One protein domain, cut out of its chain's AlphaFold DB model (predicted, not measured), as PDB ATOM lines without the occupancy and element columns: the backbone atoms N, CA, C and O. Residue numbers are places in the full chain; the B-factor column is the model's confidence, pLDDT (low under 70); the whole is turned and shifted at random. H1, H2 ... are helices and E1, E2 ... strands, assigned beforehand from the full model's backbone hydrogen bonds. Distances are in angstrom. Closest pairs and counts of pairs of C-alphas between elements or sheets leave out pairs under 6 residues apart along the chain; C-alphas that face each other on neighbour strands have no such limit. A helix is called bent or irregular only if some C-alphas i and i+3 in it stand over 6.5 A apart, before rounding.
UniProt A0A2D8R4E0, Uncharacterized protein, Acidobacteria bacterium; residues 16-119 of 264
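Overview. This is residues 16 to 119 of the 264 residues of an uncharacterized protein of Acidobacteria bacterium (UniProt A0A2D8R4E0). A strongly twisted wall of six strands has helix H1 crossing over one of its faces, above E3, E4 and E5, while the shorter H2 lies beside residues 27 to 32 of H1. No named helix covers the other face, and residues 16 to 21 stick out from the body. The printed part has 104 residues, in the order H1 E1 E2 E3 E4 E5 E6 H2, and is of mixed class. The sheet is antiparallel and branched at E4; E1 to E5 form a meander, each strand the antiparallel neighbour of the one before. The whole is compact, with a radius of gyration of the C-alphas of 13.4 A and spans of 40 by 28 by 25 A.

Arrangement. H1, residues 19 to 32, is on the sheet at a height of 9.0 A over it. E1, residues 39 to 42, and E2, residues 48 to 53, form a hairpin, with N 41 and O 49 at 2.8 A. E2 forms a hairpin with E3, residues 59 to 66, with N 50 and O 62 at 2.9 A. E3 forms a hairpin with E4, residues 73 to 82, with N 61 and O 80 at 2.8 A. E4 bends by 58 degrees at residue 77. E5, residues 92 to 95, and E6, residues 102 to 104, lie beside residues 78 to 81 and 73 to 75 of E4, on the other side of it from E3. N 79 and O 94 are 2.8 A apart, and N 74 and O 103 2.9 A. H1 lies over E4, and only just over E3 and E5 with 3 C-alphas on each; it runs across the strands, at 73 degrees to E4 on the local plane. The closest C-alphas of H1 and E5 are those of Ile 26 and Gln 92, 6.8 A apart. H2, residues 110 to 118, touches residues 27 to 32 of H1 at a shallow tilt of 27 degrees, opposite ways; the closest C-alphas are those of Arg 31 and Pro 114, 4.3 A apart. H2 is only just not on the sheet, with 4 pairs of C-alphas within 10 A. In H1 every O i to N i+4 pair is within hydrogen-bond range, in H2 3 of 5.

Along the chain. H1 begins at C-alpha 19, (191.386, 199.869, 381.693), and is 20.0 A long. E1 measures 9.7 A, E2 16.5 A, E3 22.1 A, E4 25.6 A, E5 10.3 A and E6 7.0 A. E4 begins at C-alpha 73, (183.863, 220.181, 360.494). H2, 14.0 A long, ends at C-alpha 118, (183.132, 215.235, 382.195); it is only just irregular, with C-alphas 111 and 114 6.9 A apart.

Size, cuts and confidence. The two C-alphas farthest apart are those of Pro 17 and Asp 71, at 41.2 A. The printed part has no cut, and no link is long. The mean pLDDT of the printed part is 87.4; residues 16, 45 and 46 are under 70.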
ATOM      1  N   ASN A  16     191.288 192.906 383.110       67.12
ATOM      2  CA  ASN A  16     192.259 194.000 383.051       67.12
ATOM      3  C   ASN A  16     191.813 195.143 383.976       67.12
ATOM      4  O   ASN A  16     191.058 196.011 383.534       67.12
ATOM      5  N   PRO A  17     192.262 195.156 385.247       70.69
ATOM      6  CA  PRO A  17     191.859 196.175 386.210       70.69
ATOM      7  C   PRO A  17     192.423 197.562 385.878       70.69
ATOM      8  O   PRO A  17     192.084 198.512 386.571       70.69
ATOM      9  N   SER A  18     193.300 197.701 384.873       78.75
ATOM     10  CA  SER A  18     193.879 198.998 384.518       78.75
ATOM     11  C   SER A  18     193.005 199.809 383.566       78.75
ATOM     12  O   SER A  18     193.113 201.029 383.586       78.75
ATOM     13  N   VAL A  19     192.128 199.180 382.770       81.81
ATOM     14  CA  VAL A  19     191.386 199.869 381.693       81.81
ATOM     15  C   VAL A  19     190.514 200.994 382.243       81.81
ATOM     16  O   VAL A  19     190.618 202.130 381.780       81.81
ATOM     17  N   GLY A  20     189.684 200.711 383.252       83.81
ATOM     18  CA  GLY A  20     188.835 201.722 383.885       83.81
ATOM     19  C   GLY A  20     189.652 202.868 384.497       83.81
ATOM     20  O   GLY A  20     189.455 204.018 384.100       83.81
ATOM     21  N   PRO A  21     190.603 202.590 385.410       85.94
ATOM     22  CA  PRO A  21     191.468 203.607 386.009       85.94
ATOM     23  C   PRO A  21     192.287 204.429 385.005       85.94
ATOM     24  O   PRO A  21     192.359 205.646 385.145       85.94
ATOM     25  N   GLN A  22     192.869 203.807 383.975       87.31
ATOM     26  CA  GLN A  22     193.633 204.513 382.937       87.31
ATOM     27  C   GLN A  22     192.728 205.421 382.099       87.31
ATOM     28  O   GLN A  22     193.090 206.570 381.850       87.31
ATOM     29  N   THR A  23     191.527 204.951 381.740       89.88
ATOM     30  CA  THR A  23     190.526 205.771 381.037       89.88
ATOM     31  C   THR A  23     190.097 206.965 381.894       89.88
ATOM     32  O   THR A  23     190.029 208.088 381.403       89.88
ATOM     33  N   LYS A  24     189.860 206.761 383.195       90.88
ATOM     34  CA  LYS A  24     189.556 207.861 384.126       90.88
ATOM     35  C   LYS A  24     190.716 208.858 384.208       90.88
ATOM     36  O   LYS A  24     190.483 210.059 384.153       90.88
ATOM     37  N   ALA A  25     191.954 208.372 384.294       91.62
ATOM     38  CA  ALA A  25     193.140 209.216 384.409       91.62
ATOM     39  C   ALA A  25     193.366 210.101 383.172       91.62
ATOM     40  O   ALA A  25     193.639 211.293 383.326       91.62
ATOM     41  N   ILE A  26     193.225 209.553 381.957       93.88
ATOM     42  CA  ILE A  26     193.366 210.357 380.736       93.88
ATOM     43  C   ILE A  26     192.227 211.379 380.621       93.88
ATOM     44  O   ILE A  26     192.494 212.549 380.373       93.88
ATOM     45  N   LEU A  27     190.974 210.996 380.893       94.31
ATOM     46  CA  LEU A  27     189.843 211.932 380.847       94.31
ATOM     47  C   LEU A  27     189.991 213.074 381.860       94.31
ATOM     48  O   LEU A  27     189.762 214.229 381.507       94.31
ATOM     49  N   GLU A  28     190.430 212.774 383.083       93.81
ATOM     50  CA  GLU A  28     190.674 213.791 384.111       93.81
ATOM     51  C   GLU A  28     191.840 214.712 383.729       93.81
ATOM     52  O   GLU A  28     191.745 215.930 383.884       93.81
ATOM     53  N   THR A  29     192.906 214.156 383.141       94.94
ATOM     54  CA  THR A  29     194.027 214.950 382.619       94.94
ATOM     55  C   THR A  29     193.528 215.969 381.597       94.94
ATOM     56  O   THR A  29     193.770 217.163 381.758       94.94
ATOM     57  N   PHE A  30     192.764 215.528 380.596       95.62
ATOM     58  CA  PHE A  30     192.227 216.407 379.556       95.62
ATOM     59  C   PHE A  30     191.210 217.423 380.098       95.62
ATOM     60  O   PHE A  30     191.226 218.585 379.691       95.62
ATOM     61  N   ARG A  31     190.357 217.015 381.046       93.94
ATOM     62  CA  ARG A  31     189.393 217.892 381.729       93.94
ATOM     63  C   ARG A  31     190.077 219.017 382.504       93.94
ATOM     64  O   ARG A  31     189.536 220.118 382.567       93.94
ATOM     65  N   SER A  32     191.235 218.741 383.101       93.94
ATOM     66  CA  SER A  32     191.951 219.697 383.952       93.94
ATOM     67  C   SER A  32     192.643 220.832 383.186       93.94
ATOM     68  O   SER A  32     193.020 221.833 383.797       93.94
ATOM     69  N   ILE A  33     192.809 220.704 381.863       94.88
ATOM     70  CA  ILE A  33     193.501 221.695 381.036       94.88
ATOM     71  C   ILE A  33     192.607 222.936 380.863       94.88
ATOM     72  O   ILE A  33     191.511 222.823 380.303       94.88
ATOM     73  N   PRO A  34     193.063 224.132 381.288       92.62
ATOM     74  CA  PRO A  34     192.323 225.378 381.096       92.62
ATOM     75  C   PRO A  34     191.996 225.650 379.624       92.62
ATOM     76  O   PRO A  34     192.805 225.376 378.734       92.62
ATOM     77  N   SER A  35     190.819 226.225 379.361       91.38
ATOM     78  CA  SER A  35     190.319 226.455 377.998       91.38
ATOM     79  C   SER A  35     191.264 227.312 377.146       91.38
ATOM     80  O   SER A  35     191.398 227.076 375.946       91.38
ATOM     81  N   ASP A  36     191.966 228.263 377.757       92.31
ATOM     82  CA  ASP A  36     192.899 229.181 377.104       92.31
ATOM     83  C   ASP A  36     194.268 228.563 376.770       92.31
ATOM     84  O   ASP A  36     195.020 229.144 375.987       92.31
ATOM     85  N   LYS A  37     194.595 227.380 377.313       94.50
ATOM     86  CA  LYS A  37     195.855 226.673 377.020       94.50
ATOM     87  C   LYS A  37     195.796 225.786 375.771       94.50
ATOM     88  O   LYS A  37     196.820 225.211 375.392       94.50
ATOM     89  N   TRP A  38     194.629 225.625 375.152       94.25
ATOM     90  CA  TRP A  38     194.468 224.796 373.958       94.25
ATOM     91  C   TRP A  38     194.887 225.542 372.694       94.25
ATOM     92  O   TRP A  38     194.453 226.662 372.435       94.25
ATOM     93  N   ILE A  39     195.704 224.886 371.874       92.94
ATOM     94  CA  ILE A  39     196.240 225.440 370.633       92.94
ATOM     95  C   ILE A  39     195.811 224.541 369.479       92.94
ATOM     96  O   ILE A  39     196.000 223.328 369.521       92.94
ATOM     97  N   LEU A  40     195.241 225.137 368.432       91.19
ATOM     98  CA  LEU A  40     194.965 224.431 367.186       91.19
ATOM     99  C   LEU A  40     196.268 224.283 366.388       91.19
ATOM    100  O   LEU A  40     196.885 225.285 366.027       91.19
ATOM    101  N   ASP A  41     196.648 223.047 366.090       89.69
ATOM    102  CA  ASP A  41     197.857 222.684 365.351       89.69
ATOM    103  C   ASP A  41     197.489 221.956 364.039       89.69
ATOM    104  O   ASP A  41     197.110 220.776 364.060       89.69
ATOM    105  N   PRO A  42     197.526 222.650 362.883       84.19
ATOM    106  CA  PRO A  42     197.201 222.061 361.588       84.19
ATOM    107  C   PRO A  42     198.170 220.933 361.218       84.19
ATOM    108  O   PRO A  42     199.380 221.143 361.171       84.19
ATOM    109  N   GLN A  43     197.638 219.756 360.881       80.25
ATOM    110  CA  GLN A  43     198.447 218.614 360.455       80.25
ATOM    111  C   GLN A  43     198.509 218.513 358.920       80.25
ATOM    112  O   GLN A  43     197.653 219.065 358.214       80.25
ATOM    113  N   PRO A  44     199.496 217.782 358.369       72.31
ATOM    114  CA  PRO A  44     199.446 217.315 356.986       72.31
ATOM    115  C   PRO A  44     198.139 216.546 356.694       72.31
ATOM    116  O   PRO A  44     197.473 216.051 357.598       72.31
ATOM    117  N   ASP A  45     197.751 216.453 355.421       67.81
ATOM    118  CA  ASP A  45     196.630 215.611 354.956       67.81
ATOM    119  C   ASP A  45     195.221 215.990 355.447       67.81
ATOM    120  O   ASP A  45     194.315 215.158 355.512       67.81
ATOM    121  N   ALA A  46     194.994 217.282 355.702       67.12
ATOM    122  CA  ALA A  46     193.690 217.815 356.109       67.12
ATOM    123  C   ALA A  46     193.158 217.197 357.415       67.12
ATOM    124  O   ALA A  46     191.945 217.071 357.583       67.12
ATOM    125  N   ALA A  47     194.055 216.845 358.334       79.94
ATOM    126  CA  ALA A  47     193.751 216.580 359.734       79.94
ATOM    127  C   ALA A  47     194.123 217.797 360.602       79.94
ATOM    128  O   ALA A  47     194.841 218.700 360.168       79.94
ATOM    129  N   TYR A  48     193.620 217.826 361.832       86.12
ATOM    130  CA  TYR A  48     194.033 218.804 362.837       86.12
ATOM    131  C   TYR A  48     194.341 218.092 364.143       86.12
ATOM    132  O   TYR A  48     193.686 217.112 364.498       86.12
ATOM    133  N   SER A  49     195.296 218.641 364.877       91.38
ATOM    134  CA  SER A  49     195.485 218.340 366.286       91.38
ATOM    135  C   SER A  49     195.078 219.565 367.093       91.38
ATOM    136  O   SER A  49     195.266 220.701 366.659       91.38
ATOM    137  N   ILE A  50     194.504 219.356 368.269       93.75
ATOM    138  CA  ILE A  50     194.349 220.400 369.280       93.75
ATOM    139  C   ILE A  50     195.213 219.974 370.452       93.75
ATOM    140  O   ILE A  50     195.049 218.872 370.975       93.75
ATOM    141  N   VAL A  51     196.177 220.809 370.811       95.19
ATOM    142  CA  VAL A  51     197.270 220.419 371.698       95.19
ATOM    143  C   VAL A  51     197.379 221.350 372.890       95.19
ATOM    144  O   VAL A  51     196.997 222.521 372.822       95.19
ATOM    145  N   SER A  52     197.918 220.835 373.986       96.12
ATOM    146  CA  SER A  52     198.291 221.642 375.140       96.12
ATOM    147  C   SER A  52     199.462 221.014 375.884       96.12
ATOM    148  O   SER A  52     199.567 219.792 375.971       96.12
ATOM    149  N   TRP A  53     200.337 221.854 376.431       94.62
ATOM    150  CA  TRP A  53     201.419 221.412 377.305       94.62
ATOM    151  C   TRP A  53     200.929 221.381 378.751       94.62
ATOM    152  O   TRP A  53     200.401 222.372 379.265       94.62
ATOM    153  N   LEU A  54     201.111 220.233 379.395       93.75
ATOM    154  CA  LEU A  54     200.838 220.030 380.810       93.75
ATOM    155  C   LEU A  54     201.949 220.658 381.659       93.75
ATOM    156  O   LEU A  54     203.081 220.839 381.208       93.75
ATOM    157  N   ASP A  55     201.634 220.976 382.916       91.25
ATOM    158  CA  ASP A  55     202.585 221.624 383.832       91.25
ATOM    159  C   ASP A  55     203.789 220.715 384.178       91.25
ATOM    160  O   ASP A  55     204.825 221.204 384.627       91.25
ATOM    161  N   ASP A  56     203.664 219.403 383.951       90.19
ATOM    162  CA  ASP A  56     204.716 218.395 384.123       90.19
ATOM    163  C   ASP A  56     205.567 218.160 382.855       90.19
ATOM    164  O   ASP A  56     206.396 217.253 382.840       90.19
ATOM    165  N   GLY A  57     205.375 218.966 381.803       90.69
ATOM    166  CA  GLY A  57     206.135 218.894 380.550       90.69
ATOM    167  C   GLY A  57     205.584 217.908 379.517       90.69
ATOM    168  O   GLY A  57     206.072 217.886 378.387       90.69
ATOM    169  N   ARG A  58     204.553 217.121 379.848       94.56
ATOM    170  CA  ARG A  58     203.894 216.227 378.885       94.56
ATOM    171  C   ARG A  58     203.030 217.000 377.886       94.56
ATOM    172  O   ARG A  58     202.495 218.066 378.194       94.56
ATOM    173  N   LEU A  59     202.849 216.440 376.693       95.25
ATOM    174  CA  LEU A  59     201.990 216.997 375.646       95.25
ATOM    175  C   LEU A  59     200.648 216.259 375.617       95.25
ATOM    176  O   LEU A  59     200.615 215.055 375.387       95.25
ATOM    177  N   ALA A  60     199.541 216.975 375.797       96.00
ATOM    178  CA  ALA A  60     198.194 216.462 375.561       96.00
ATOM    179  C   ALA A  60     197.756 216.773 374.124       96.00
ATOM    180  O   ALA A  60     197.886 217.906 373.659       96.00
ATOM    181  N   VAL A  61     197.215 215.773 373.427       95.38
ATOM    182  CA  VAL A  61     196.816 215.853 372.017       95.38
ATOM    183  C   VAL A  61     195.403 215.313 371.837       95.38
ATOM    184  O   VAL A  61     195.113 214.167 372.173       95.38
ATOM    185  N   ILE A  62     194.534 216.130 371.247       95.06
ATOM    186  CA  ILE A  62     193.249 215.724 370.678       95.06
ATOM    187  C   ILE A  62     193.441 215.635 369.166       95.06
ATOM    188  O   ILE A  62     193.584 216.663 368.498       95.06
ATOM    189  N   TYR A  63     193.425 214.430 368.608       93.69
ATOM    190  CA  TYR A  63     193.525 214.262 367.161       93.69
ATOM    191  C   TYR A  63     192.146 214.262 366.507       93.69
ATOM    192  O   TYR A  63     191.208 213.605 366.971       93.69
ATOM    193  N   CYS A  64     192.032 215.005 365.409       92.62
ATOM    194  CA  CYS A  64     190.783 215.266 364.716       92.62
ATOM    195  C   CYS A  64     190.903 214.953 363.219       92.62
ATOM    196  O   CYS A  64     191.773 215.479 362.520       92.62
ATOM    197  N   SER A  65     189.976 214.147 362.699       91.06
ATOM    198  CA  SER A  65     189.890 213.811 361.274       91.06
ATOM    199  C   SER A  65     188.787 214.609 360.585       91.06
ATOM    200  O   SER A  65     187.764 214.952 361.179       91.06
ATOM    201  N   ARG A  66     188.988 214.955 359.311       86.25
ATOM    202  CA  ARG A  66     188.001 215.731 358.556       86.25
ATOM    203  C   ARG A  66     186.741 214.916 358.287       86.25
ATOM    204  O   ARG A  66     186.818 213.803 357.771       86.25
ATOM    205  N   VAL A  67     185.573 215.519 358.511       84.50
ATOM    206  CA  VAL A  67     184.302 214.931 358.075       84.50
ATOM    207  C   VAL A  67     184.175 215.081 356.549       84.50
ATOM    208  O   VAL A  67     184.222 216.207 356.036       84.50
ATOM    209  N   PRO A  68     184.011 213.984 355.780       81.12
ATOM    210  CA  PRO A  68     183.916 214.060 354.327       81.12
ATOM    211  C   PRO A  68     182.795 214.997 353.876       81.12
ATOM    212  O   PRO A  68     181.675 214.929 354.375       81.12
ATOM    213  N   ARG A  69     183.084 215.837 352.874       77.31
ATOM    214  CA  ARG A  69     182.117 216.771 352.259       77.31
ATOM    215  C   ARG A  69     181.557 217.841 353.211       77.31
ATOM    216  O   ARG A  69     180.624 218.538 352.825       77.31
ATOM    217  N   SER A  70     182.147 218.008 354.394       78.31
ATOM    218  CA  SER A  70     181.897 219.137 355.288       78.31
ATOM    219  C   SER A  70     183.141 220.028 355.357       78.31
ATOM    220  O   SER A  70     184.280 219.547 355.332       78.31
ATOM    221  N   ASP A  71     182.940 221.343 355.359       78.12
ATOM    222  CA  ASP A  71     184.030 222.316 355.404       78.12
ATOM    223  C   ASP A  71     184.132 222.937 356.798       78.12
ATOM    224  O   ASP A  71     183.170 223.527 357.281       78.12
ATOM    225  N   GLY A  72     185.294 222.811 357.440       79.62
ATOM    226  CA  GLY A  72     185.512 223.248 358.827       79.62
ATOM    227  C   GLY A  72     185.047 222.261 359.904       79.62
ATOM    228  O   GLY A  72     185.390 222.454 361.063       79.62
ATOM    229  N   LEU A  73     184.336 221.188 359.541       88.44
ATOM    230  CA  LEU A  73     183.863 220.181 360.494       88.44
ATOM    231  C   LEU A  73     184.825 218.993 360.584       88.44
ATOM    232  O   LEU A  73     185.162 218.361 359.575       88.44
ATOM    233  N   TYR A  74     185.216 218.672 361.809       89.69
ATOM    234  CA  TYR A  74     186.127 217.586 362.133       89.69
ATOM    235  C   TYR A  74     185.513 216.694 363.200       89.69
ATOM    236  O   TYR A  74     184.697 217.140 363.996       89.69
ATOM    237  N   LYS A  75     185.903 215.428 363.212       90.12
ATOM    238  CA  LYS A  75     185.507 214.447 364.211       90.12
ATOM    239  C   LYS A  75     186.691 214.191 365.132       90.12
ATOM    240  O   LYS A  75     187.800 213.984 364.637       90.12
ATOM    241  N   ILE A  76     186.464 214.185 366.443       91.19
ATOM    242  CA  ILE A  76     187.501 213.778 367.393       91.19
ATOM    243  C   ILE A  76     187.689 212.266 367.272       91.19
ATOM    244  O   ILE A  76     186.722 211.506 367.355       91.19
ATOM    245  N   VAL A  77     188.931 211.850 367.042       90.00
ATOM    246  CA  VAL A  77     189.296 210.446 366.846       90.00
ATOM    247  C   VAL A  77     189.898 209.887 368.124       90.00
ATOM    248  O   VAL A  77     189.401 208.895 368.635       90.00
ATOM    249  N   PHE A  78     190.924 210.529 368.680       92.31
ATOM    250  CA  PHE A  78     191.578 210.030 369.886       92.31
ATOM    251  C   PHE A  78     192.105 211.150 370.776       92.31
ATOM    252  O   PHE A  78     192.310 212.287 370.338       92.31
ATOM    253  N   LEU A  79     192.340 210.780 372.030       94.88
ATOM    254  CA  LEU A  79     193.034 211.555 373.045       94.88
ATOM    255  C   LEU A  79     194.359 210.853 373.348       94.88
ATOM    256  O   LEU A  79     194.393 209.632 373.507       94.88
ATOM    257  N   SER A  80     195.458 211.593 373.423       95.19
ATOM    258  CA  SER A  80     196.753 211.027 373.810       95.19
ATOM    259  C   SER A  80     197.572 211.976 374.660       95.19
ATOM    260  O   SER A  80     197.520 213.190 374.467       95.19
ATOM    261  N   THR A  81     198.351 211.418 375.577       94.75
ATOM    262  CA  THR A  81     199.408 212.144 376.280       94.75
ATOM    263  C   THR A  81     200.764 211.587 375.869       94.75
ATOM    264  O   THR A  81     200.928 210.375 375.744       94.75
ATOM    265  N   PHE A  82     201.733 212.470 375.650       93.88
ATOM    266  CA  PHE A  82     203.101 212.112 375.288       93.88
ATOM    267  C   PHE A  82     204.081 212.629 376.347       93.88
ATOM    268  O   PHE A  82     203.877 213.735 376.862       93.88
ATOM    269  N   PRO A  83     205.139 211.867 376.673       92.50
ATOM    270  CA  PRO A  83     206.242 212.345 377.501       92.50
ATOM    271  C   PRO A  83     206.909 213.612 376.945       92.50
ATOM    272  O   PRO A  83     206.819 213.921 375.756       92.50
ATOM    273  N   GLU A  84     207.611 214.353 377.806       90.31
ATOM    274  CA  GLU A  84     208.374 215.529 377.380       90.31
ATOM    275  C   GLU A  84     209.410 215.143 376.307       90.31
ATOM    276  O   GLU A  84     210.256 214.277 376.518       90.31
ATOM    277  N   GLY A  85     209.357 215.811 375.151       82.75
ATOM    278  CA  GLY A  85     210.291 215.580 374.045       82.75
ATOM    279  C   GLY A  85     209.984 214.360 373.170       82.75
ATOM    280  O   GLY A  85     210.699 214.142 372.190       82.75
ATOM    281  N   GLU A  86     208.920 213.610 373.462       82.69
ATOM    282  CA  GLU A  86     208.454 212.480 372.655       82.69
ATOM    283  C   GLU A  86     207.170 212.848 371.899       82.69
ATOM    284  O   GLU A  86     206.295 213.541 372.411       82.69
ATOM    285  N   THR A  87     207.059 212.416 370.643       75.56
ATOM    286  CA  THR A  87     205.878 212.682 369.793       75.56
ATOM    287  C   THR A  87     205.376 211.446 369.052       75.56
ATOM    288  O   THR A  87     204.439 211.542 368.263       75.56
ATOM    289  N   GLN A  88     206.010 210.293 369.277       78.62
ATOM    290  CA  GLN A  88     205.674 209.031 368.611       78.62
ATOM    291  C   GLN A  88     205.128 207.996 369.593       78.62
ATOM    292  O   GLN A  88     204.181 207.296 369.252       78.62
ATOM    293  N   ASP A  89     205.661 207.960 370.815       80.44
ATOM    294  CA  ASP A  89     205.287 206.983 371.832       80.44
ATOM    295  C   ASP A  89     204.384 207.649 372.880       80.44
ATOM    296  O   ASP A  89     204.826 208.448 373.705       80.44
ATOM    297  N   ALA A  90     203.080 207.380 372.802       85.69
ATOM    298  CA  ALA A  90     202.123 207.910 373.767       85.69
ATOM    299  C   ALA A  90     202.236 207.167 375.112       85.69
ATOM    300  O   ALA A  90     202.273 205.938 375.151       85.69
ATOM    301  N   ASP A  91     202.219 207.914 376.217       85.38
ATOM    302  CA  ASP A  91     202.119 207.380 377.587       85.38
ATOM    303  C   ASP A  91     200.697 206.863 377.855       85.38
ATOM    304  O   ASP A  91     200.481 205.816 378.470       85.38
ATOM    305  N   GLN A  92     199.696 207.579 377.339       88.06
ATOM    306  CA  GLN A  92     198.297 207.172 377.398       88.06
ATOM    307  C   GLN A  92     197.617 207.452 376.063       88.06
ATOM    308  O   GLN A  92     197.816 208.514 375.472       88.06
ATOM    309  N   HIS A  93     196.763 206.530 375.621       90.06
ATOM    310  CA  HIS A  93     195.993 206.668 374.391       90.06
ATOM    311  C   HIS A  93     194.561 206.163 374.585       90.06
ATOM    312  O   HIS A  93     194.344 205.044 375.057       90.06
ATOM    313  N   LEU A  94     193.588 206.991 374.205       90.25
ATOM    314  CA  LEU A  94     192.167 206.667 374.223       90.25
ATOM    315  C   LEU A  94     191.531 207.004 372.871       90.25
ATOM    316  O   LEU A  94     191.321 208.175 372.550       90.25
ATOM    317  N   ASP A  95     191.177 205.974 372.110       88.62
ATOM    318  CA  ASP A  95     190.398 206.099 370.878       88.62
ATOM    319  C   ASP A  95     188.925 206.327 371.235       88.62
ATOM    320  O   ASP A  95     188.282 205.488 371.872       88.62
ATOM    321  N   ILE A  96     188.402 207.488 370.844       86.50
ATOM    322  CA  ILE A  96     187.024 207.920 371.084       86.50
ATOM    323  C   ILE A  96     186.247 208.154 369.788       86.50
ATOM    324  O   ILE A  96     185.155 208.732 369.814       86.50
ATOM    325  N   GLU A  97     186.768 207.681 368.655       84.81
ATOM    326  CA  GLU A  97     186.202 207.939 367.336       84.81
ATOM    327  C   GLU A  97     184.732 207.491 367.273       84.81
ATOM    328  O   GLU A  97     183.857 208.148 366.696       84.81
ATOM    329  N   ALA A  98     184.443 206.366 367.907       76.38
ATOM    330  CA  ALA A  98     183.128 205.763 367.980       76.38
ATOM    331  C   ALA A  98     182.048 206.675 368.603       76.38
ATOM    332  O   ALA A  98     180.856 206.535 368.303       76.38
ATOM    333  N   LEU A  99     182.437 207.656 369.428       77.88
ATOM    334  CA  LEU A  99     181.501 208.619 370.008       77.88
ATOM    335  C   LEU A  99     180.911 209.559 368.952       77.88
ATOM    336  O   LEU A  99     179.791 210.031 369.130       77.88
ATOM    337  N   GLY A 100     181.599 209.797 367.830       78.50
ATOM    338  CA  GLY A 100     181.092 210.690 366.784       78.50
ATOM    339  C   GLY A 100     180.956 212.138 367.241       78.50
ATOM    340  O   GLY A 100     180.015 212.821 366.833       78.50
ATOM    341  N   ILE A 101     181.862 212.582 368.113       84.06
ATOM    342  CA  ILE A 101     181.934 213.970 368.562       84.06
ATOM    343  C   ILE A 101     182.515 214.801 367.423       84.06
ATOM    344  O   ILE A 101     183.625 214.544 366.957       84.06
ATOM    345  N   GLU A 102     181.747 215.786 366.975       88.62
ATOM    346  CA  GLU A 102     182.123 216.693 365.898       88.62
ATOM    347  C   GLU A 102     182.445 218.076 366.468       88.62
ATOM    348  O   GLU A 102     181.763 218.555 367.375       88.62
ATOM    349  N   ILE A 103     183.466 218.718 365.911       88.19
ATOM    350  CA  ILE A 103     183.924 220.059 366.263       88.19
ATOM    351  C   ILE A 103     184.026 220.916 365.000       88.19
ATOM    352  O   ILE A 103     184.431 220.437 363.938       88.19
ATOM    353  N   ASP A 104     183.668 222.191 365.115       87.94
ATOM    354  CA  ASP A 104     183.914 223.189 364.072       87.94
ATOM    355  C   ASP A 104     185.236 223.900 364.377       87.94
ATOM    356  O   ASP A 104     185.336 224.644 365.351       87.94
ATOM    357  N   THR A 105     186.258 223.679 363.552       81.56
ATOM    358  CA  THR A 105     187.574 224.301 363.751       81.56
ATOM    359  C   THR A 105     187.608 225.771 363.341       81.56
ATOM    360  O   THR A 105     188.497 226.496 363.785       81.56
ATOM    361  N   LYS A 106     186.642 226.255 362.544       82.69
ATOM    362  CA  LYS A 106     186.544 227.684 362.192       82.69
ATOM    363  C   LYS A 106     186.031 228.524 363.358       82.69
ATOM    364  O   LYS A 106     186.374 229.697 363.452       82.69
ATOM    365  N   ASN A 107     185.223 227.917 364.224       83.00
ATOM    366  CA  ASN A 107     184.613 228.542 365.394       83.00
ATOM    367  C   ASN A 107     184.903 227.720 366.657       83.00
ATOM    368  O   ASN A 107     184.005 227.492 367.470       83.00
ATOM    369  N   LEU A 108     186.138 227.227 366.795       84.06
ATOM    370  CA  LEU A 108     186.497 226.351 367.904       84.06
ATOM    371  C   LEU A 108     186.337 227.098 369.234       84.06
ATOM    372  O   LEU A 108     187.097 228.018 369.526       84.06
ATOM    373  N   ASN A 109     185.365 226.679 370.043       85.56
ATOM    374  CA  ASN A 109     185.223 227.140 371.417       85.56
ATOM    375  C   ASN A 109     185.870 226.124 372.360       85.56
ATOM    376  O   ASN A 109     185.279 225.103 372.660       85.56
ATOM    377  N   THR A 110     187.064 226.382 372.864       88.44
ATOM    378  CA  THR A 110     187.760 225.427 373.741       88.44
ATOM    379  C   THR A 110     187.143 225.325 375.144       88.44
ATOM    380  O   THR A 110     187.472 224.404 375.890       88.44
ATOM    381  N   GLU A 111     186.203 226.209 375.503       88.69
ATOM    382  CA  GLU A 111     185.474 226.160 376.779       88.69
ATOM    383  C   GLU A 111     184.580 224.920 376.918       88.69
ATOM    384  O   GLU A 111     184.272 224.535 378.042       88.69
ATOM    385  N   PHE A 112     184.189 224.255 375.819       87.25
ATOM    386  CA  PHE A 112     183.361 223.044 375.923       87.25
ATOM    387  C   PHE A 112     184.157 221.803 376.343       87.25
ATOM    388  O   PHE A 112     183.552 220.819 376.762       87.25
ATOM    389  N   PHE A 113     185.491 221.797 376.215       90.38
ATOM    390  CA  PHE A 113     186.282 220.582 376.430       90.38
ATOM    391  C   PHE A 113     186.139 219.994 377.841       90.38
ATOM    392  O   PHE A 113     185.869 218.795 377.933       90.38
ATOM    393  N   PRO A 114     186.236 220.775 378.937       88.81
ATOM    394  CA  PRO A 114     186.062 220.222 380.279       88.81
ATOM    395  C   PRO A 114     184.691 219.566 380.482       88.81
ATOM    396  O   PRO A 114     184.606 218.488 381.068       88.81
ATOM    397  N   GLU A 115     183.624 220.176 379.960       86.19
ATOM    398  CA  GLU A 115     182.267 219.621 380.037       86.19
ATOM    399  C   GLU A 115     182.112 218.366 379.174       86.19
ATOM    400  O   GLU A 115     181.506 217.385 379.610       86.19
ATOM    401  N   LEU A 116     182.700 218.360 377.973       88.44
ATOM    402  CA  LEU A 116     182.715 217.190 377.102       88.44
ATOM    403  C   LEU A 116     183.386 216.008 377.801       88.44
ATOM    404  O   LEU A 116     182.801 214.930 377.853       88.44
ATOM    405  N   PHE A 117     184.582 216.195 378.356       90.69
ATOM    406  CA  PHE A 117     185.302 215.108 379.019       90.69
ATOM    407  C   PHE A 117     184.610 214.662 380.310       90.69
ATOM    408  O   PHE A 117     184.558 213.465 380.578       90.69
ATOM    409  N   ALA A 118     183.980 215.581 381.051       84.62
ATOM    410  CA  ALA A 118     183.132 215.235 382.195       84.62
ATOM    411  C   ALA A 118     181.872 214.439 381.795       84.62
ATOM    412  O   ALA A 118     181.360 213.650 382.588       84.62
ATOM    413  N   SER A 119     181.376 214.599 380.563       83.62
ATOM    414  CA  SER A 119     180.224 213.836 380.061       83.62
ATOM    415  C   SER A 119     180.541 212.361 379.753       83.62
ATOM    416  O   SER A 119     179.615 211.557 379.580       83.62
TER     417      SER A 119